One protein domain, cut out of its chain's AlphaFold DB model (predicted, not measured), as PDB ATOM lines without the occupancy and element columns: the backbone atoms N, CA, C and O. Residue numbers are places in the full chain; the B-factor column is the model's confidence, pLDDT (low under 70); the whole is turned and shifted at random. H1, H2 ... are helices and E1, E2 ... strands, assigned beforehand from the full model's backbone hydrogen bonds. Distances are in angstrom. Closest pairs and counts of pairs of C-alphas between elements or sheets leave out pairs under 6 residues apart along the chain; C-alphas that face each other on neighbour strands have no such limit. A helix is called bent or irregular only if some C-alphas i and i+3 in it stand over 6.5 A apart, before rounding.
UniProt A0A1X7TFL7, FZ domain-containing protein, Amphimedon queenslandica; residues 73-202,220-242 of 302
ATOM      1  N   ASP A  73      41.757 -14.376 -24.980       55.09
ATOM      2  CA  ASP A  73      41.316 -15.456 -25.838       55.09
ATOM      3  C   ASP A  73      42.549 -16.016 -26.553       55.09
ATOM      4  O   ASP A  73      43.363 -15.269 -27.105       55.09
ATOM      5  N   ASN A  74      42.688 -17.345 -26.561       52.78
ATOM      6  CA  ASN A  74      43.728 -18.063 -27.316       52.78
ATOM      7  C   ASN A  74      43.443 -18.062 -28.833       52.78
ATOM      8  O   ASN A  74      43.678 -19.062 -29.508       52.78
ATOM      9  N   ASP A  75      42.869 -16.978 -29.344       55.28
ATOM     10  CA  ASP A  75      42.395 -16.857 -30.715       55.28
ATOM     11  C   ASP A  75      42.803 -15.501 -31.297       55.28
ATOM     12  O   ASP A  75      41.975 -14.633 -31.575       55.28
ATOM     13  N   ALA A  76      44.115 -15.298 -31.454       58.00
ATOM     14  CA  ALA A  76      44.632 -14.388 -32.472       58.00
ATOM     15  C   ALA A  76      44.622 -15.108 -33.832       58.00
ATOM     16  O   ALA A  76      45.674 -15.383 -34.409       58.00
ATOM     17  N   SER A  77      43.431 -15.470 -34.327       59.22
ATOM     18  CA  SER A  77      43.260 -16.075 -35.658       59.22
ATOM     19  C   SER A  77      43.822 -15.188 -36.770       59.22
ATOM     20  O   SER A  77      44.191 -15.677 -37.837       59.22
ATOM     21  N   GLU A  78      43.896 -13.885 -36.505       72.94
ATOM     22  CA  GLU A  78      44.413 -12.861 -37.391       72.94
ATOM     23  C   GLU A  78      45.453 -12.028 -36.639       72.94
ATOM     24  O   GLU A  78      45.292 -11.732 -35.455       72.94
ATOM     25  N   CYS A  79      46.547 -11.692 -37.320       84.81
ATOM     26  CA  CYS A  79      47.605 -10.856 -36.771       84.81
ATOM     27  C   CYS A  79      48.118  -9.947 -37.881       84.81
ATOM     28  O   CYS A  79      48.789 -10.402 -38.811       84.81
ATOM     29  N   HIS A  80      47.737  -8.678 -37.809       88.06
ATOM     30  CA  HIS A  80      48.055  -7.683 -38.824       88.06
ATOM     31  C   HIS A  80      48.604  -6.419 -38.181       88.06
ATOM     32  O   HIS A  80      48.150  -6.022 -37.110       88.06
ATOM     33  N   GLU A  81      49.554  -5.767 -38.848       90.62
ATOM     34  CA  GLU A  81      50.120  -4.509 -38.374       90.62
ATOM     35  C   GLU A  81      49.049  -3.408 -38.368       90.62
ATOM     36  O   GLU A  81      48.341  -3.189 -39.356       90.62
ATOM     37  N   TYR A  82      48.948  -2.663 -37.267       90.50
ATOM     38  CA  TYR A  82      48.049  -1.519 -37.192       90.50
ATOM     39  C   TYR A  82      48.586  -0.333 -38.006       90.50
ATOM     40  O   TYR A  82      49.464   0.430 -37.595       90.50
ATOM     41  N   THR A  83      47.973  -0.114 -39.161       90.69
ATOM     42  CA  THR A  83      48.283   0.996 -40.078       90.69
ATOM     43  C   THR A  83      47.426   2.255 -39.862       90.69
ATOM     44  O   THR A  83      47.669   3.284 -40.493       90.69
ATOM     45  N   GLY A  84      46.448   2.212 -38.954       86.25
ATOM     46  CA  GLY A  84      45.452   3.269 -38.748       86.25
ATOM     47  C   GLY A  84      45.960   4.505 -37.998       86.25
ATOM     48  O   GLY A  84      47.121   4.576 -37.582       86.25
ATOM     49  N   THR A  85      45.108   5.516 -37.821       86.81
ATOM     50  CA  THR A  85      45.474   6.740 -37.077       86.81
ATOM     51  C   THR A  85      44.534   7.052 -35.923       86.81
ATOM     52  O   THR A  85      44.987   7.686 -34.970       86.81
ATOM     53  N   ALA A  86      43.282   6.578 -35.950       83.38
ATOM     54  CA  ALA A  86      42.281   6.921 -34.941       83.38
ATOM     55  C   ALA A  86      42.694   6.533 -33.510       83.38
ATOM     56  O   ALA A  86      42.473   7.302 -32.578       83.38
ATOM     57  N   CYS A  87      43.324   5.367 -33.343       85.62
ATOM     58  CA  CYS A  87      43.671   4.792 -32.041       85.62
ATOM     59  C   CYS A  87      45.181   4.619 -31.829       85.62
ATOM     60  O   CYS A  87      45.600   4.014 -30.845       85.62
ATOM     61  N   ARG A  88      46.017   5.166 -32.724       84.75
ATOM     62  CA  ARG A  88      47.468   4.913 -32.764       84.75
ATOM     63  C   ARG A  88      48.174   5.151 -31.433       84.75
ATOM     64  O   ARG A  88      48.936   4.295 -31.002       84.75
ATOM     65  N   ASN A  89      47.924   6.290 -30.790       79.69
ATOM     66  CA  ASN A  89      48.619   6.657 -29.554       79.69
ATOM     67  C   ASN A  89      48.272   5.696 -28.411       79.69
ATOM     68  O   ASN A  89      49.173   5.160 -27.771       79.69
ATOM     69  N   PHE A  90      46.975   5.432 -28.218       80.75
ATOM     70  CA  PHE A  90      46.493   4.500 -27.201       80.75
ATOM     71  C   PHE A  90      47.013   3.083 -27.454       80.75
ATOM     72  O   PHE A  90      47.595   2.478 -26.563       80.75
ATOM     73  N   LEU A  91      46.862   2.569 -28.679       83.06
ATOM     74  CA  LEU A  91      47.288   1.212 -29.024       83.06
ATOM     75  C   LEU A  91      48.796   1.031 -28.889       83.06
ATOM     76  O   LEU A  91      49.234  -0.018 -28.434       83.06
ATOM     77  N   HIS A  92      49.592   2.042 -29.240       82.88
ATOM     78  CA  HIS A  92      51.038   1.981 -29.069       82.88
ATOM     79  C   HIS A  92      51.427   1.927 -27.588       82.88
ATOM     80  O   HIS A  92      52.195   1.055 -27.195       82.88
ATOM     81  N   GLN A  93      50.885   2.822 -26.756       75.75
ATOM     82  CA  GLN A  93      51.115   2.794 -25.307       75.75
ATOM     83  C   GLN A  93      50.673   1.455 -24.710       75.75
ATOM     84  O   GLN A  93      51.393   0.848 -23.923       75.75
ATOM     85  N   TRP A  94      49.516   0.959 -25.145       77.38
ATOM     86  CA  TRP A  94      48.971  -0.294 -24.666       77.38
ATOM     87  C   TRP A  94      49.831  -1.496 -25.067       77.38
ATOM     88  O   TRP A  94      50.192  -2.289 -24.204       77.38
ATOM     89  N   PHE A  95      50.258  -1.568 -26.330       79.31
ATOM     90  CA  PHE A  95      51.163  -2.594 -26.848       79.31
ATOM     91  C   PHE A  95      52.491  -2.641 -26.097       79.31
ATOM     92  O   PHE A  95      52.929  -3.723 -25.705       79.31
ATOM     93  N   GLN A  96      53.098  -1.479 -25.843       75.88
ATOM     94  CA  GLN A  96      54.337  -1.384 -25.068       75.88
ATOM     95  C   GLN A  96      54.164  -1.944 -23.649       75.88
ATOM     96  O   GLN A  96      55.077  -2.571 -23.123       75.88
ATOM     97  N   CYS A  97      52.983  -1.777 -23.047       70.94
ATOM     98  CA  CYS A  97      52.698  -2.292 -21.710       70.94
ATOM     99  C   CYS A  97      52.248  -3.759 -21.674       70.94
ATOM    100  O   CYS A  97      52.396  -4.403 -20.641       70.94
ATOM    101  N   THR A  98      51.683  -4.301 -22.756       66.25
ATOM    102  CA  THR A  98      51.150  -5.676 -22.785       66.25
ATOM    103  C   THR A  98      52.109  -6.694 -23.381       66.25
ATOM    104  O   THR A  98      52.196  -7.823 -22.902       66.25
ATOM    105  N   ILE A  99      52.748  -6.319 -24.490       71.56
ATOM    106  CA  ILE A  99      53.532  -7.202 -25.359       71.56
ATOM    107  C   ILE A  99      55.002  -6.770 -25.321       71.56
ATOM    108  O   ILE A  99      55.880  -7.621 -25.197       71.56
ATOM    109  N   GLY A 100      55.270  -5.459 -25.339       69.62
ATOM    110  CA  GLY A 100      56.613  -4.892 -25.231       69.62
ATOM    111  C   GLY A 100      57.233  -4.582 -26.592       69.62
ATOM    112  O   GLY A 100      56.765  -3.695 -27.304       69.62
ATOM    113  N   GLU A 101      58.316  -5.278 -26.941       64.94
ATOM    114  CA  GLU A 101      59.062  -5.046 -28.182       64.94
ATOM    115  C   GLU A 101      58.415  -5.739 -29.389       64.94
ATOM    116  O   GLU A 101      57.991  -6.891 -29.317       64.94
ATOM    117  N   GLY A 102      58.404  -5.051 -30.534       72.06
ATOM    118  CA  GLY A 102      57.942  -5.599 -31.806       72.06
ATOM    119  C   GLY A 102      57.036  -4.646 -32.578       72.06
ATOM    120  O   GLY A 102      56.977  -3.447 -32.305       72.06
ATOM    121  N   GLU A 103      56.341  -5.202 -33.566       82.75
ATOM    122  CA  GLU A 103      55.356  -4.480 -34.367       82.75
ATOM    123  C   GLU A 103      53.997  -4.478 -33.659       82.75
ATOM    124  O   GLU A 103      53.538  -5.511 -33.160       82.75
ATOM    125  N   LEU A 104      53.347  -3.313 -33.639       86.81
ATOM    126  CA  LEU A 104      51.993  -3.150 -33.122       86.81
ATOM    127  C   LEU A 104      51.019  -3.935 -34.007       86.81
ATOM    128  O   LEU A 104      50.646  -3.474 -35.087       86.81
ATOM    129  N   ASN A 105      50.595  -5.099 -33.525       88.94
ATOM    130  CA  ASN A 105      49.688  -5.984 -34.238       88.94
ATOM    131  C   ASN A 105      48.299  -6.025 -33.590       88.94
ATOM    132  O   ASN A 105      48.150  -5.934 -32.369       88.94
ATOM    133  N   ILE A 106      47.279  -6.177 -34.431       90.75
ATOM    134  CA  ILE A 106      45.865  -6.244 -34.059       90.75
ATOM    135  C   ILE A 106      45.228  -7.543 -34.553       90.75
ATOM    136  O   ILE A 106      45.652  -8.127 -35.552       90.75
ATOM    137  N   GLY A 107      44.188  -7.972 -33.841       87.88
ATOM    138  CA  GLY A 107      43.460  -9.219 -34.067       87.88
ATOM    139  C   GLY A 107      42.307  -9.111 -35.060       87.88
ATOM    140  O   GLY A 107      41.268  -9.718 -34.820       87.88
ATOM    141  N   VAL A 108      42.444  -8.282 -36.098       87.56
ATOM    142  CA  VAL A 108      41.416  -8.055 -37.128       87.56
ATOM    143  C   VAL A 108      42.056  -7.941 -38.505       87.56
ATOM    144  O   VAL A 108      43.196  -7.481 -38.634       87.56
ATOM    145  N   SER A 109      41.313  -8.306 -39.543       87.56
ATOM    146  CA  SER A 109      41.796  -8.309 -40.916       87.56
ATOM    147  C   SER A 109      42.022  -6.886 -41.425       87.56
ATOM    148  O   SER A 109      41.400  -5.922 -40.972       87.56
ATOM    149  N   GLN A 110      42.854  -6.728 -42.458       87.06
ATOM    150  CA  GLN A 110      43.075  -5.414 -43.081       87.06
ATOM    151  C   GLN A 110      41.771  -4.772 -43.595       87.06
ATOM    152  O   GLN A 110      41.633  -3.547 -43.614       87.06
ATOM    153  N   GLN A 111      40.812  -5.594 -44.038       89.44
ATOM    154  CA  GLN A 111      39.512  -5.117 -44.499       89.44
ATOM    155  C   GLN A 111      38.673  -4.578 -43.335       89.44
ATOM    156  O   GLN A 111      38.120  -3.483 -43.456       89.44
ATOM    157  N   GLU A 112      38.598  -5.310 -42.226       90.44
ATOM    158  CA  GLU A 112      37.878  -4.882 -41.022       90.44
ATOM    159  C   GLU A 112      38.528  -3.654 -40.395       90.44
ATOM    160  O   GLU A 112      37.830  -2.695 -40.081       90.44
ATOM    161  N   GLN A 113      39.862  -3.608 -40.331       92.19
ATOM    162  CA  GLN A 113      40.591  -2.437 -39.855       92.19
ATOM    163  C   GLN A 113      40.175  -1.168 -40.621       92.19
ATOM    164  O   GLN A 113      39.878  -0.141 -40.010       92.19
ATOM    165  N   ASN A 114      40.087  -1.236 -41.954       90.94
ATOM    166  CA  ASN A 114      39.654  -0.100 -42.774       90.94
ATOM    167  C   ASN A 114      38.200   0.315 -42.483       90.94
ATOM    168  O   ASN A 114      37.889   1.507 -42.478       90.94
ATOM    169  N   GLN A 115      37.304  -0.645 -42.237       91.88
ATOM    170  CA  GLN A 115      35.911  -0.370 -41.865       91.88
ATOM    171  C   GLN A 115      35.808   0.253 -40.466       91.88
ATOM    172  O   GLN A 115      35.033   1.192 -40.250       91.88
ATOM    173  N   HIS A 116      36.617  -0.222 -39.524       92.25
ATOM    174  CA  HIS A 116      36.688   0.298 -38.166       92.25
ATOM    175  C   HIS A 116      37.230   1.733 -38.141       92.25
ATOM    176  O   HIS A 116      36.633   2.589 -37.496       92.25
ATOM    177  N   GLU A 117      38.271   2.059 -38.913       90.75
ATOM    178  CA  GLU A 117      38.782   3.438 -39.038       90.75
ATOM    179  C   GLU A 117      37.726   4.408 -39.612       90.75
ATOM    180  O   GLU A 117      37.580   5.543 -39.143       90.75
ATOM    181  N   GLN A 118      36.925   3.966 -40.589       87.62
ATOM    182  CA  GLN A 118      35.804   4.759 -41.118       87.62
ATOM    183  C   GLN A 118      34.697   4.963 -40.075       87.62
ATOM    184  O   GLN A 118      34.145   6.063 -39.943       87.62
ATOM    185  N   THR A 119      34.397   3.917 -39.304       87.06
ATOM    186  CA  THR A 119      33.431   3.972 -38.200       87.06
ATOM    187  C   THR A 119      33.903   4.947 -37.124       87.06
ATOM    188  O   THR A 119      33.149   5.833 -36.726       87.06
ATOM    189  N   MET A 120      35.179   4.881 -36.746       83.25
ATOM    190  CA  MET A 120      35.811   5.798 -35.796       83.25
ATOM    191  C   MET A 120      35.783   7.250 -36.270       83.25
ATOM    192  O   MET A 120      35.525   8.143 -35.470       83.25
ATOM    193  N   THR A 121      35.979   7.501 -37.565       80.38
ATOM    194  CA  THR A 121      35.866   8.852 -38.144       80.38
ATOM    195  C   THR A 121      34.428   9.385 -38.080       80.38
ATOM    196  O   THR A 121      34.188  10.570 -37.825       80.38
ATOM    197  N   SER A 122      33.443   8.508 -38.276       77.62
ATOM    198  CA  SER A 122      32.022   8.860 -38.173       77.62
ATOM    199  C   SER A 122      31.629   9.160 -36.723       77.62
ATOM    200  O   SER A 122      30.975  10.169 -36.449       77.62
ATOM    201  N   LEU A 123      32.098   8.331 -35.785       74.62
ATOM    202  CA  LEU A 123      31.922   8.530 -34.347       74.62
ATOM    203  C   LEU A 123      32.634   9.796 -33.859       74.62
ATOM    204  O   LEU A 123      32.041  10.577 -33.122       74.62
ATOM    205  N   SER A 124      33.865  10.063 -34.300       69.81
ATOM    206  CA  SER A 124      34.611  11.262 -33.900       69.81
ATOM    207  C   SER A 124      33.968  12.547 -34.415       69.81
ATOM    208  O   SER A 124      34.009  13.559 -33.727       69.81
ATOM    209  N   THR A 125      33.300  12.513 -35.569       66.69
ATOM    210  CA  THR A 125      32.509  13.648 -36.068       66.69
ATOM    211  C   THR A 125      31.272  13.892 -35.195       66.69
ATOM    212  O   THR A 125      30.937  15.044 -34.913       66.69
ATOM    213  N   TYR A 126      30.616  12.826 -34.728       64.94
ATOM    214  CA  TYR A 126      29.471  12.902 -33.813       64.94
ATOM    215  C   TYR A 126      29.880  13.396 -32.415       64.94
ATOM    216  O   TYR A 126      29.241  14.288 -31.861       64.94
ATOM    217  N   PHE A 127      30.987  12.881 -31.876       60.59
ATOM    218  CA  PHE A 127      31.529  13.293 -30.579       60.59
ATOM    219  C   PHE A 127      32.251  14.651 -30.623       60.59
ATOM    220  O   PHE A 127      32.270  15.370 -29.627       60.59
ATOM    221  N   GLY A 128      32.824  15.032 -31.767       52.12
ATOM    222  CA  GLY A 128      33.684  16.208 -31.927       52.12
ATOM    223  C   GLY A 128      32.960  17.514 -32.256       52.12
ATOM    224  O   GLY A 128      33.487  18.580 -31.954       52.12
ATOM    225  N   ASN A 129      31.752  17.469 -32.829       45.91
ATOM    226  CA  ASN A 129      31.054  18.674 -33.302       45.91
ATOM    227  C   ASN A 129      30.039  19.283 -32.323       45.91
ATOM    228  O   ASN A 129      29.305  20.183 -32.734       45.91
ATOM    229  N   GLY A 130      29.950  18.852 -31.058       46.72
ATOM    230  CA  GLY A 130      28.807  19.322 -30.267       46.72
ATOM    231  C   GLY A 130      28.845  19.389 -28.755       46.72
ATOM    232  O   GLY A 130      27.917  20.006 -28.238       46.72
ATOM    233  N   VAL A 131      29.786  18.806 -28.001       49.31
ATOM    234  CA  VAL A 131      29.497  18.716 -26.560       49.31
ATOM    235  C   VAL A 131      30.712  18.760 -25.635       49.31
ATOM    236  O   VAL A 131      31.265  17.739 -25.243       49.31
ATOM    237  N   GLU A 132      31.050  19.963 -25.159       52.12
ATOM    238  CA  GLU A 132      31.938  20.127 -23.997       52.12
ATOM    239  C   GLU A 132      31.432  19.383 -22.745       52.12
ATOM    240  O   GLU A 132      32.242  19.013 -21.898       52.12
ATOM    241  N   PHE A 133      30.123  19.108 -22.653       53.16
ATOM    242  CA  PHE A 133      29.503  18.372 -21.544       53.16
ATOM    243  C   PHE A 133      29.879  16.881 -21.477       53.16
ATOM    244  O   PHE A 133      29.743  16.294 -20.411       53.16
ATOM    245  N   TYR A 134      30.388  16.264 -22.554       61.91
ATOM    246  CA  TYR A 134      30.721  14.829 -22.565       61.91
ATOM    247  C   TYR A 134      32.226  14.533 -22.614       61.91
ATOM    248  O   TYR A 134      32.607  13.400 -22.903       61.91
ATOM    249  N   LYS A 135      33.096  15.505 -22.290       64.94
ATOM    250  CA  LYS A 135      34.562  15.298 -22.246       64.94
ATOM    251  C   LYS A 135      34.952  14.090 -21.387       64.94
ATOM    252  O   LYS A 135      35.796  13.305 -21.799       64.94
ATOM    253  N   GLN A 136      34.294  13.902 -20.243       64.94
ATOM    254  CA  GLN A 136      34.559  12.780 -19.339       64.94
ATOM    255  C   GLN A 136      34.199  11.423 -19.965       64.94
ATOM    256  O   GLN A 136      34.990  10.486 -19.895       64.94
ATOM    257  N   CYS A 137      33.037  11.330 -20.618       70.75
ATOM    258  CA  CYS A 137      32.647  10.139 -21.370       70.75
ATOM    259  C   CYS A 137      33.637   9.867 -22.508       70.75
ATOM    260  O   CYS A 137      34.168   8.768 -22.595       70.75
ATOM    261  N   GLN A 138      33.955  10.882 -23.315       68.94
ATOM    262  CA  GLN A 138      34.899  10.762 -24.424       68.94
ATOM    263  C   GLN A 138      36.274  10.263 -23.962       68.94
ATOM    264  O   GLN A 138      36.861   9.395 -24.607       68.94
ATOM    265  N   GLN A 139      36.791  10.798 -22.855       66.38
ATOM    266  CA  GLN A 139      38.089  10.399 -22.320       66.38
ATOM    267  C   GLN A 139      38.063   8.956 -21.804       66.38
ATOM    268  O   GLN A 139      38.927   8.167 -22.183       66.38
ATOM    269  N   GLN A 140      37.048   8.573 -21.027       65.50
ATOM    270  CA  GLN A 140      36.965   7.231 -20.441       65.50
ATOM    271  C   GLN A 140      36.568   6.137 -21.439       65.50
ATOM    272  O   GLN A 140      37.041   5.010 -21.327       65.50
ATOM    273  N   SER A 141      35.736   6.443 -22.438       74.75
ATOM    274  CA  SER A 141      35.327   5.460 -23.442       74.75
ATOM    275  C   SER A 141      36.373   5.255 -24.532       74.75
ATOM    276  O   SER A 141      36.300   4.255 -25.236       74.75
ATOM    277  N   SER A 142      37.318   6.186 -24.713       74.62
ATOM    278  CA  SER A 142      38.300   6.136 -25.806       74.62
ATOM    279  C   SER A 142      39.120   4.843 -25.799       74.62
ATOM    280  O   SER A 142      39.186   4.160 -26.820       74.62
ATOM    281  N   ALA A 143      39.650   4.463 -24.635       77.06
ATOM    282  CA  ALA A 143      40.399   3.229 -24.433       77.06
ATOM    283  C   ALA A 143      39.560   1.991 -24.783       77.06
ATOM    284  O   ALA A 143      39.970   1.168 -25.600       77.06
ATOM    285  N   PHE A 144      38.344   1.907 -24.233       82.06
ATOM    286  CA  PHE A 144      37.416   0.806 -24.486       82.06
ATOM    287  C   PHE A 144      37.046   0.685 -25.972       82.06
ATOM    288  O   PHE A 144      37.113  -0.400 -26.542       82.06
ATOM    289  N   ILE A 145      36.687   1.797 -26.618       85.94
ATOM    290  CA  ILE A 145      36.302   1.821 -28.034       85.94
ATOM    291  C   ILE A 145      37.484   1.415 -28.922       85.94
ATOM    292  O   ILE A 145      37.311   0.616 -29.843       85.94
ATOM    293  N   CYS A 146      38.692   1.903 -28.628       87.38
ATOM    294  CA  CYS A 146      39.893   1.502 -29.354       87.38
ATOM    295  C   CYS A 146      40.208   0.017 -29.168       87.38
ATOM    296  O   CYS A 146      40.494  -0.662 -30.148       87.38
ATOM    297  N   GLN A 147      40.098  -0.505 -27.948       86.06
ATOM    298  CA  GLN A 147      40.284  -1.926 -27.666       86.06
ATOM    299  C   GLN A 147      39.216  -2.810 -28.332       86.06
ATOM    300  O   GLN A 147      39.517  -3.925 -28.750       86.06
ATOM    301  N   TYR A 148      37.974  -2.332 -28.434       88.75
ATOM    302  CA  TYR A 148      36.887  -3.050 -29.097       88.75
ATOM    303  C   TYR A 148      37.133  -3.190 -30.602       88.75
ATOM    304  O   TYR A 148      37.059  -4.290 -31.141       88.75
ATOM    305  N   PHE A 149      37.433  -2.079 -31.281       90.50
ATOM    306  CA  PHE A 149      37.641  -2.075 -32.730       90.50
ATOM    307  C   PHE A 149      39.013  -2.617 -33.142       90.50
ATOM    308  O   PHE A 149      39.163  -3.167 -34.231       90.50
ATOM    309  N   PHE A 150      40.022  -2.459 -32.290       91.56
ATOM    310  CA  PHE A 150      41.402  -2.838 -32.577       91.56
ATOM    311  C   PHE A 150      41.980  -3.627 -31.396       91.56
ATOM    312  O   PHE A 150      42.863  -3.134 -30.689       91.56
ATOM    313  N   PRO A 151      41.481  -4.851 -31.147       89.31
ATOM    314  CA  PRO A 151      42.025  -5.693 -30.092       89.31
ATOM    315  C   PRO A 151      43.495  -5.987 -30.393       89.31
ATOM    316  O   PRO A 151      43.828  -6.375 -31.515       89.31
ATOM    317  N   LEU A 152      44.380  -5.814 -29.409       86.94
ATOM    318  CA  LEU A 152      45.794  -6.141 -29.597       86.94
ATOM    319  C   LEU A 152      45.951  -7.638 -29.856       86.94
ATOM    320  O   LEU A 152      45.276  -8.461 -29.233       86.94
ATOM    321  N   ALA A 153      46.866  -7.987 -30.753       86.19
ATOM    322  CA  ALA A 153      47.239  -9.363 -31.024       86.19
ATOM    323  C   ALA A 153      48.726  -9.566 -30.748       86.19
ATOM    324  O   ALA A 153      49.588  -8.886 -31.300       86.19
ATOM    325  N   ASP A 154      49.022 -10.541 -29.900       82.81
ATOM    326  CA  ASP A 154      50.366 -11.055 -29.705       82.81
ATOM    327  C   ASP A 154      50.582 -12.230 -30.660       82.81
ATOM    328  O   ASP A 154      50.226 -13.375 -30.357       82.81
ATOM    329  N   CYS A 155      51.179 -11.950 -31.823       80.62
ATOM    330  CA  CYS A 155      51.448 -12.973 -32.836       80.62
ATOM    331  C   CYS A 155      52.412 -14.064 -32.339       80.62
ATOM    332  O   CYS A 155      52.449 -15.152 -32.911       80.62
ATOM    333  N   SER A 156      53.214 -13.786 -31.304       77.56
ATOM    334  CA  SER A 156      54.195 -14.740 -30.781       77.56
ATOM    335  C   SER A 156      53.542 -15.799 -29.894       77.56
ATOM    336  O   SER A 156      53.928 -16.969 -29.935       77.56
ATOM    337  N   THR A 157      52.525 -15.406 -29.123       72.75
ATOM    338  CA  THR A 157      51.796 -16.307 -28.220       72.75
ATOM    339  C   THR A 157      50.434 -16.743 -28.757       72.75
ATOM    340  O   THR A 157      49.822 -17.641 -28.179       72.75
ATOM    341  N   GLY A 158      49.967 -16.144 -29.856       70.81
ATOM    342  CA  GLY A 158      48.648 -16.400 -30.437       70.81
ATOM    343  C   GLY A 158      47.499 -15.837 -29.597       70.81
ATOM    344  O   GLY A 158      46.372 -16.323 -29.694       70.81
ATOM    345  N   LYS A 159      47.775 -14.847 -28.739       74.56
ATOM    346  CA  LYS A 159      46.788 -14.257 -27.827       74.56
ATOM    347  C   LYS A 159      46.193 -12.984 -28.396       74.56
ATOM    348  O   LYS A 159      46.915 -12.148 -28.929       74.56
ATOM    349  N   SER A 160      44.890 -12.810 -28.200       77.88
ATOM    350  CA  SER A 160      44.193 -11.561 -28.496       77.88
ATOM    351  C   SER A 160      43.655 -10.933 -27.211       77.88
ATOM    352  O   SER A 160      43.080 -11.625 -26.370       77.88
ATOM    353  N   TYR A 161      43.853  -9.624 -27.066       79.12
ATOM    354  CA  TYR A 161      43.403  -8.823 -25.931       79.12
ATOM    355  C   TYR A 161      42.137  -8.063 -26.332       79.12
ATOM    356  O   TYR A 161      42.198  -6.960 -26.878       79.12
ATOM    357  N   LYS A 162      40.971  -8.666 -26.087       82.56
ATOM    358  CA  LYS A 162      39.672  -8.128 -26.523       82.56
ATOM    359  C   LYS A 162      38.991  -7.315 -25.430       82.56
ATOM    360  O   LYS A 162      39.163  -7.598 -24.245       82.56
ATOM    361  N   ALA A 163      38.184  -6.336 -25.835       83.50
ATOM    362  CA  ALA A 163      37.274  -5.647 -24.924       83.50
ATOM    363  C   ALA A 163      36.303  -6.648 -24.291       83.50
ATOM    364  O   ALA A 163      35.964  -7.664 -24.902       83.50
ATOM    365  N   THR A 164      35.830  -6.350 -23.086       78.94
ATOM    366  CA  THR A 164      34.927  -7.257 -22.373       78.94
ATOM    367  C   THR A 164      33.533  -6.688 -22.187       78.94
ATOM    368  O   THR A 164      33.286  -5.482 -22.302       78.94
ATOM    369  N   LYS A 165      32.618  -7.587 -21.837       80.00
ATOM    370  CA  LYS A 165      31.246  -7.259 -21.485       80.00
ATOM    371  C   LYS A 165      31.158  -6.296 -20.305       80.00
ATOM    372  O   LYS A 165      30.363  -5.359 -20.358       80.00
ATOM    373  N   GLU A 166      31.955  -6.500 -19.261       73.56
ATOM    374  CA  GLU A 166      31.932  -5.657 -18.062       73.56
ATOM    375  C   GLU A 166      32.357  -4.218 -18.379       73.56
ATOM    376  O   GLU A 166      31.684  -3.279 -17.954       73.56
ATOM    377  N   ASP A 167      33.406  -4.038 -19.190       73.31
ATOM    378  CA  ASP A 167      33.859  -2.701 -19.604       73.31
ATOM    379  C   ASP A 167      32.798  -2.005 -20.451       73.31
ATOM    380  O   ASP A 167      32.490  -0.829 -20.257       73.31
ATOM    381  N   CYS A 168      32.183  -2.757 -21.363       82.94
ATOM    382  CA  CYS A 168      31.115  -2.237 -22.197       82.94
ATOM    383  C   CYS A 168      29.910  -1.789 -21.364       82.94
ATOM    384  O   CYS A 168      29.356  -0.721 -21.616       82.94
ATOM    385  N   LEU A 169      29.511  -2.557 -20.344       79.44
ATOM    386  CA  LEU A 169      28.414  -2.185 -19.449       79.44
ATOM    387  C   LEU A 169      28.762  -0.960 -18.599       79.44
ATOM    388  O   LEU A 169      27.930  -0.061 -18.472       79.44
ATOM    389  N   LEU A 170      29.988  -0.880 -18.079       77.25
ATOM    390  CA  LEU A 170      30.463   0.273 -17.312       77.25
ATOM    391  C   LEU A 170      30.392   1.568 -18.131       77.25
ATOM    392  O   LEU A 170      29.909   2.592 -17.642       77.25
ATOM    393  N   ILE A 171      30.827   1.521 -19.391       78.88
ATOM    394  CA  ILE A 171      30.763   2.677 -20.285       78.88
ATOM    395  C   ILE A 171      29.312   2.967 -20.693       78.88
ATOM    396  O   ILE A 171      28.848   4.094 -20.534       78.88
ATOM    397  N   SER A 172      28.574   1.969 -21.184       77.38
ATOM    398  CA  SER A 172      27.243   2.162 -21.784       77.38
ATOM    399  C   SER A 172      26.136   2.500 -20.788       77.38
ATOM    400  O   SER A 172      25.202   3.219 -21.138       77.38
ATOM    401  N   THR A 173      26.221   1.999 -19.556       76.31
ATOM    402  CA  THR A 173      25.204   2.223 -18.513       76.31
ATOM    403  C   THR A 173      25.674   3.139 -17.390       76.31
ATOM    404  O   THR A 173      24.842   3.664 -16.657       76.31
ATOM    405  N   GLY A 174      26.986   3.365 -17.278       74.44
ATOM    406  CA  GLY A 174      27.582   4.307 -16.339       74.44
ATOM    407  C   GLY A 174      28.028   5.585 -17.042       74.44
ATOM    408  O   GLY A 174      27.221   6.462 -17.343       74.44
ATOM    409  N   VAL A 175      29.330   5.675 -17.317       68.25
ATOM    410  CA  VAL A 175      30.037   6.928 -17.654       68.25
ATOM    411  C   VAL A 175      29.468   7.643 -18.884       68.25
ATOM    412  O   VAL A 175      29.437   8.871 -18.938       68.25
ATOM    413  N   CYS A 176      29.022   6.883 -19.882       75.38
ATOM    414  CA  CYS A 176      28.518   7.402 -21.147       75.38
ATOM    415  C   CYS A 176      27.012   7.191 -21.331       75.38
ATOM    416  O   CYS A 176      26.545   7.298 -22.461       75.38
ATOM    417  N   SER A 177      26.243   6.903 -20.275       78.56
ATOM    418  CA  SER A 177      24.845   6.456 -20.404       78.56
ATOM    419  C   SER A 177      23.950   7.391 -21.227       78.56
ATOM    420  O   SER A 177      23.263   6.943 -22.155       78.56
ATOM    421  N   ASP A 178      24.015   8.698 -20.963       77.06
ATOM    422  CA  ASP A 178      23.227   9.699 -21.691       77.06
ATOM    423  C   ASP A 178      23.588   9.728 -23.179       77.06
ATOM    424  O   ASP A 178      22.722   9.740 -24.056       77.06
ATOM    425  N   LEU A 179      24.886   9.682 -23.473       77.81
ATOM    426  CA  LEU A 179      25.410   9.755 -24.829       77.81
ATOM    427  C   LEU A 179      25.185   8.454 -25.609       77.81
ATOM    428  O   LEU A 179      24.908   8.493 -26.810       77.81
ATOM    429  N   TRP A 180      25.236   7.316 -24.922       81.62
ATOM    430  CA  TRP A 180      24.922   5.999 -25.464       81.62
ATOM    431  C   TRP A 180      23.437   5.905 -25.834       81.62
ATOM    432  O   TRP A 180      23.081   5.472 -26.931       81.62
ATOM    433  N   THR A 181      22.559   6.404 -24.958       81.69
ATOM    434  CA  THR A 181      21.116   6.517 -25.219       81.69
ATOM    435  C   THR A 181      20.838   7.462 -26.388       81.69
ATOM    436  O   THR A 181      20.036   7.147 -27.269       81.69
ATOM    437  N   LEU A 182      21.536   8.600 -26.442       80.31
ATOM    438  CA  LEU A 182      21.431   9.555 -27.542       80.31
ATOM    439  C   LEU A 182      21.835   8.911 -28.875       80.31
ATOM    440  O   LEU A 182      21.080   8.977 -29.843       80.31
ATOM    441  N   ALA A 183      22.974   8.221 -28.921       77.75
ATOM    442  CA  ALA A 183      23.441   7.538 -30.124       77.75
ATOM    443  C   ALA A 183      22.432   6.490 -30.625       77.75
ATOM    444  O   ALA A 183      22.135   6.446 -31.822       77.75
ATOM    445  N   ASN A 184      21.839   5.708 -29.718       80.69
ATOM    446  CA  ASN A 184      20.782   4.747 -30.049       80.69
ATOM    447  C   ASN A 184      19.539   5.420 -30.652       80.69
ATOM    448  O   ASN A 184      18.972   4.913 -31.619       80.69
ATOM    449  N   ASN A 185      19.153   6.591 -30.142       81.69
ATOM    450  CA  ASN A 185      18.002   7.341 -30.649       81.69
ATOM    451  C   ASN A 185      18.262   8.004 -32.014       81.69
ATOM    452  O   ASN A 185      17.329   8.181 -32.796       81.69
ATOM    453  N   PHE A 186      19.515   8.351 -32.324       76.00
ATOM    454  CA  PHE A 186      19.908   9.046 -33.558       76.00
ATOM    455  C   PHE A 186      20.511   8.123 -34.633       76.00
ATOM    456  O   PHE A 186      21.209   8.591 -35.526       76.00
ATOM    457  N   SER A 187      20.209   6.818 -34.596       76.06
ATOM    458  CA  SER A 187      20.699   5.799 -35.552       76.06
ATOM    459  C   SER A 187      22.218   5.559 -35.553       76.06
ATOM    460  O   SER A 187      22.708   4.788 -36.371       76.06
ATOM    461  N   TYR A 188      22.965   6.155 -34.621       75.94
ATOM    462  CA  TYR A 188      24.387   5.861 -34.405       75.94
ATOM    463  C   TYR A 188      24.602   4.634 -33.509       75.94
ATOM    464  O   TYR A 188      25.719   4.139 -33.413       75.94
ATOM    465  N   GLY A 189      23.539   4.111 -32.888       74.94
ATOM    466  CA  GLY A 189      23.589   2.926 -32.028       74.94
ATOM    467  C   GLY A 189      24.157   1.684 -32.713       74.94
ATOM    468  O   GLY A 189      24.855   0.905 -32.079       74.94
ATOM    469  N   SER A 190      23.953   1.537 -34.026       81.94
ATOM    470  CA  SER A 190      24.535   0.430 -34.798       81.94
ATOM    471  C   SER A 190      26.055   0.522 -34.967       81.94
ATOM    472  O   SER A 190      26.665  -0.440 -35.415       81.94
ATOM    473  N   LEU A 191      26.656   1.681 -34.679       81.50
ATOM    474  CA  LEU A 191      28.108   1.881 -34.689       81.50
ATOM    475  C   LEU A 191      28.734   1.632 -33.312       81.50
ATOM    476  O   LEU A 191      29.958   1.643 -33.199       81.50
ATOM    477  N   LEU A 192      27.919   1.465 -32.266       85.31
ATOM    478  CA  LEU A 192      28.396   1.217 -30.912       85.31
ATOM    479  C   LEU A 192      28.513  -0.291 -30.637       85.31
ATOM    480  O   LEU A 192      27.740  -1.075 -31.190       85.31
ATOM    481  N   PRO A 193      29.451  -0.703 -29.766       87.12
ATOM    482  CA  PRO A 193      29.585  -2.093 -29.343       87.12
ATOM    483  C   PRO A 193      28.292  -2.668 -28.757       87.12
ATOM    484  O   PRO A 193      27.677  -2.064 -27.876       87.12
ATOM    485  N   ASP A 194      27.913  -3.875 -29.178       88.31
ATOM    486  CA  ASP A 194      26.885  -4.648 -28.483       88.31
ATOM    487  C   ASP A 194      27.529  -5.398 -27.311       88.31
ATOM    488  O   ASP A 194      28.204  -6.409 -27.495       88.31
ATOM    489  N   CYS A 195      27.303  -4.925 -26.084       85.94
ATOM    490  CA  CYS A 195      27.889  -5.533 -24.889       85.94
ATOM    491  C   CYS A 195      27.505  -7.010 -24.699       85.94
ATOM    492  O   CYS A 195      28.185  -7.729 -23.971       85.94
ATOM    493  N   SER A 196      26.412  -7.481 -25.312       85.06
ATOM    494  CA  SER A 196      25.971  -8.871 -25.183       85.06
ATOM    495  C   SER A 196      26.827  -9.866 -25.972       85.06
ATOM    496  O   SER A 196      26.817 -11.052 -25.640       85.06
ATOM    497  N   THR A 197      27.578  -9.392 -26.971       85.69
ATOM    498  CA  THR A 197      28.424 -10.225 -27.842       85.69
ATOM    499  C   THR A 197      29.869 -10.324 -27.359       85.69
ATOM    500  O   THR A 197      30.638 -11.127 -27.887       85.69
ATOM    501  N   LEU A 198      30.240  -9.533 -26.349       83.12
ATOM    502  CA  LEU A 198      31.602  -9.472 -25.832       83.12
ATOM    503  C   LEU A 198      31.919 -10.600 -24.841       83.12
ATOM    504  O   LEU A 198      31.038 -11.028 -24.088       83.12
ATOM    505  N   PRO A 199      33.183 -11.064 -24.804       78.75
ATOM    506  CA  PRO A 199      33.628 -12.036 -23.816       78.75
ATOM    507  C   PRO A 199      33.571 -11.437 -22.404       78.75
ATOM    508  O   PRO A 199      33.739 -10.231 -22.212       78.75
ATOM    509  N   ASN A 200      33.356 -12.287 -21.402       72.00
ATOM    510  CA  ASN A 200      33.511 -11.879 -20.003       72.00
ATOM    511  C   ASN A 200      35.010 -11.788 -19.665       72.00
ATOM    512  O   ASN A 200      35.818 -12.526 -20.236       72.00
ATOM    513  N   ALA A 201      35.389 -10.945 -18.705       62.50
ATOM    514  CA  ALA A 201      36.708 -11.053 -18.079       62.50
ATOM    515  C   ALA A 201      36.903 -12.476 -17.494       62.50
ATOM    516  O   ALA A 201      35.977 -13.064 -16.935       62.50
ATOM    517  N   VAL A 202      38.077 -13.077 -17.700       54.75
ATOM    518  CA  VAL A 202      38.322 -14.516 -17.496       54.75
ATOM    519  C   VAL A 202      38.018 -14.984 -16.061       54.75
ATOM    520  O   VAL A 202      38.606 -14.502 -15.106       54.75
ATOM    521  N   GLY A 220      33.928  15.983 -12.009       41.28
ATOM    522  CA  GLY A 220      34.481  15.265 -13.175       41.28
ATOM    523  C   GLY A 220      35.664  14.293 -12.995       41.28
ATOM    524  O   GLY A 220      35.971  13.583 -13.950       41.28
ATOM    525  N   THR A 221      36.311  14.188 -11.828       38.38
ATOM    526  CA  THR A 221      37.494  13.307 -11.632       38.38
ATOM    527  C   THR A 221      37.351  12.243 -10.534       38.38
ATOM    528  O   THR A 221      38.037  11.215 -10.571       38.38
ATOM    529  N   GLU A 222      36.426  12.391  -9.582       39.06
ATOM    530  CA  GLU A 222      36.337  11.467  -8.435       39.06
ATOM    531  C   GLU A 222      35.657  10.122  -8.767       39.06
ATOM    532  O   GLU A 222      36.039   9.100  -8.202       39.06
ATOM    533  N   GLY A 223      34.807  10.056  -9.799       45.16
ATOM    534  CA  GLY A 223      34.036   8.853 -10.162       45.16
ATOM    535  C   GLY A 223      34.630   7.910 -11.224       45.16
ATOM    536  O   GLY A 223      33.959   6.955 -11.607       45.16
ATOM    537  N   ILE A 224      35.840   8.156 -11.748       45.62
ATOM    538  CA  ILE A 224      36.469   7.242 -12.731       45.62
ATOM    539  C   ILE A 224      36.750   5.905 -12.027       45.62
ATOM    540  O   ILE A 224      37.589   5.868 -11.125       45.62
ATOM    541  N   MET A 225      36.044   4.838 -12.402       51.16
ATOM    542  CA  MET A 225      36.325   3.470 -11.962       51.16
ATOM    543  C   MET A 225      37.000   2.728 -13.111       51.16
ATOM    544  O   MET A 225      36.422   2.608 -14.185       51.16
ATOM    545  N   CYS A 226      38.218   2.248 -12.887       50.53
ATOM    546  CA  CYS A 226      38.954   1.451 -13.863       50.53
ATOM    547  C   CYS A 226      38.908  -0.027 -13.481       50.53
ATOM    548  O   CYS A 226      38.810  -0.377 -12.304       50.53
ATOM    549  N   ARG A 227      38.990  -0.891 -14.492       52.84
ATOM    550  CA  ARG A 227      39.260  -2.322 -14.326       52.84
ATOM    551  C   ARG A 227      40.578  -2.531 -13.570       52.84
ATOM    552  O   ARG A 227      41.479  -1.719 -13.706       52.84
ATOM    553  N   GLU A 228      40.723  -3.644 -12.850       49.50
ATOM    554  CA  GLU A 228      41.940  -3.978 -12.083       49.50
ATOM    555  C   GLU A 228      43.246  -3.977 -12.913       49.50
ATOM    556  O   GLU A 228      44.308  -3.627 -12.391       49.50
ATOM    557  N   ASP A 229      43.155  -4.296 -14.211       48.91
ATOM    558  CA  ASP A 229      44.261  -4.269 -15.185       48.91
ATOM    559  C   ASP A 229      44.583  -2.859 -15.726       48.91
ATOM    560  O   ASP A 229      45.498  -2.696 -16.534       48.91
ATOM    561  N   PHE A 230      43.828  -1.837 -15.313       53.72
ATOM    562  CA  PHE A 230      43.978  -0.450 -15.742       53.72
ATOM    563  C   PHE A 230      44.153   0.478 -14.530       53.72
ATOM    564  O   PHE A 230      43.447   0.389 -13.528       53.72
ATOM    565  N   VAL A 231      45.088   1.415 -14.626       59.50
ATOM    566  CA  VAL A 231      45.304   2.465 -13.635       59.50
ATOM    567  C   VAL A 231      44.456   3.678 -13.996       59.50
ATOM    568  O   VAL A 231      44.421   4.137 -15.138       59.50
ATOM    569  N   LYS A 232      43.770   4.214 -12.988       51.47
ATOM    570  CA  LYS A 232      43.083   5.500 -13.081       51.47
ATOM    571  C   LYS A 232      44.117   6.619 -13.164       51.47
ATOM    572  O   LYS A 232      44.854   6.842 -12.207       51.47
ATOM    573  N   THR A 233      44.112   7.353 -14.268       54.06
ATOM    574  CA  THR A 233      44.740   8.676 -14.357       54.06
ATOM    575  C   THR A 233      43.704   9.769 -14.107       54.06
ATOM    576  O   THR A 233      42.503   9.492 -14.027       54.06
ATOM    577  N   ASP A 234      44.149  11.024 -14.024       40.91
ATOM    578  CA  ASP A 234      43.263  12.186 -13.875       40.91
ATOM    579  C   ASP A 234      42.215  12.299 -15.000       40.91
ATOM    580  O   ASP A 234      41.221  13.003 -14.842       40.91
ATOM    581  N   LEU A 235      42.422  11.628 -16.142       42.78
ATOM    582  CA  LEU A 235      41.615  11.808 -17.353       42.78
ATOM    583  C   LEU A 235      41.033  10.497 -17.906       42.78
ATOM    584  O   LEU A 235      39.954  10.526 -18.489       42.78
ATOM    585  N   MET A 236      41.695   9.347 -17.747       51.62
ATOM    586  CA  MET A 236      41.248   8.075 -18.340       51.62
ATOM    587  C   MET A 236      41.792   6.837 -17.615       51.62
ATOM    588  O   MET A 236      42.678   6.930 -16.766       51.62
ATOM    589  N   CYS A 237      41.271   5.664 -17.969       55.62
ATOM    590  CA  CYS A 237      41.849   4.389 -17.562       55.62
ATOM    591  C   CYS A 237      42.969   4.006 -18.533       55.62
ATOM    592  O   CYS A 237      42.709   3.775 -19.713       55.62
ATOM    593  N   GLU A 238      44.200   3.943 -18.037       57.69
ATOM    594  CA  GLU A 238      45.371   3.505 -18.797       57.69
ATOM    595  C   GLU A 238      45.747   2.073 -18.415       57.69
ATOM    596  O   GLU A 238      45.533   1.682 -17.273       57.69
ATOM    597  N   PRO A 239      46.289   1.260 -19.329       58.81
ATOM    598  CA  PRO A 239      46.737  -0.086 -18.991       58.81
ATOM    599  C   PRO A 239      47.826  -0.039 -17.913       58.81
ATOM    600  O   PRO A 239      48.721   0.803 -17.947       58.81
ATOM    601  N   ARG A 240      47.756  -0.950 -16.942       59.19
ATOM    602  CA  ARG A 240      48.695  -1.005 -15.821       59.19
ATOM    603  C   ARG A 240      50.036  -1.590 -16.267       59.19
ATOM    604  O   ARG A 240      50.129  -2.783 -16.543       59.19
ATOM    605  N   CYS A 241      51.073  -0.756 -16.315       60.12
ATOM    606  CA  CYS A 241      52.414  -1.149 -16.767       60.12
ATOM    607  C   CYS A 241      53.346  -1.570 -15.606       60.12
ATOM    608  O   CYS A 241      54.477  -1.980 -15.852       60.12
ATOM    609  N   ASP A 242      52.870  -1.532 -14.352       51.66
ATOM    610  CA  ASP A 242      53.632  -1.801 -13.116       51.66
ATOM    611  C   ASP A 242      54.339  -3.176 -13.097       51.66
ATOM    612  O   ASP A 242      55.320  -3.365 -12.383       51.66
TER     613      ASP A 242
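Overview. This is residues 73 to 202 and 220 to 242 of the 302 residues of the protein "FZ domain-containing protein" of Amphimedon queenslandica (UniProt A0A1X7TFL7). A kinked helix, H3, runs through the middle of a compact, mostly helical body, with H4 packed on its residues 136 to 144 and running the opposite way, and H2, the longest helix, running back along H3 at a wider spacing. H1 packs at a steep tilt on residues 143 to 147 of H3, H5 turns off at a corner from H4, and two small strand hairpins complete the picture: E1 and E2 past the end of H3, E3 and E4 over H1 and H3. The printed part has 153 residues, with five named helices and four named strands in the order H1 H2 H3 E1 E2 H4 H5 E3 E4; both two-stranded sheets are antiparallel. The radius of gyration of the C-alphas is 15.0 A, and they span 42 by 34 by 27 A.

Along the chain. After residues 73 to 87, which hold no named element, H1 takes residues 88 to 98, 15.0 A long, beginning at C-alpha 88 (47.468, 4.913, -32.764). H2 is residues 110 to 128, 26.1 A, and H3 residues 132 to 149, 24.5 A. E1 is residues 152 to 154 and E2 residues 159 to 161. H4 is residues 165 to 175, 14.7 A, and H5 residues 177 to 185, 12.4 A, ending at C-alpha 185 (18.002, 7.341, -30.649). E3 is residues 230 to 232; E4, residues 237 to 239, ends at C-alpha 239 (46.737, -0.086, -18.991).

Arrangement. H1 touches H3, the hub, at a steep tilt of 57 degrees, the closest C-alphas being those of Phe 90 and Ala 143, 6.8 A. H2 and H3, a helical hairpin, only just touch, with 3 pairs of C-alphas within 8 A, the closest His 116 and Phe 149, 6.0 A; they run opposite ways at a shallow tilt of 7 degrees. H3 has a kink of 49 degrees near residue 140 and is irregular, C-alphas 133 and 136 being 7.9 A apart; H4 is only just irregular, with 6.9 A between C-alphas 172 and 175. H4 touches residues 136 to 144 of H3, opposite ways at a shallow tilt of 9 degrees, closest at the C-alphas of Cys 137 and Val 175, 5.6 A. H4 and H5 only just touch, with 3 pairs of C-alphas within 8 A, and only at the corner, closest at the C-alphas of Ser 172 and Trp 180, 5.8 A. In the hairpin E1 and E2, N 154 and O 159 are 2.8 A apart, within hydrogen-bond range; in the hairpin E3 and E4, N 231 and O 238 are 2.7 A apart, also within range. The closest C-alphas of H1 and E4 are those of Trp 94 and Pro 239, 6.1 A. Every O i to N i+4 pair is within hydrogen-bond range in H1, H2 and H5, against 10 of 14 in H3 and 6 of 7 in H4.

Size, cuts and confidence. The C-alphas farthest apart are those of Glu 101 and Asn 185, 43.0 A. Residues 203 to 219 are not printed, and C-alphas 202 and 220 are 30.3 A apart across that cut. Of the links printed whole, H1 to H2 is long. Mean pLDDT of the printed part is 73.3, and 50 residues are under 70, among them 124 to 136 and 220 to 242.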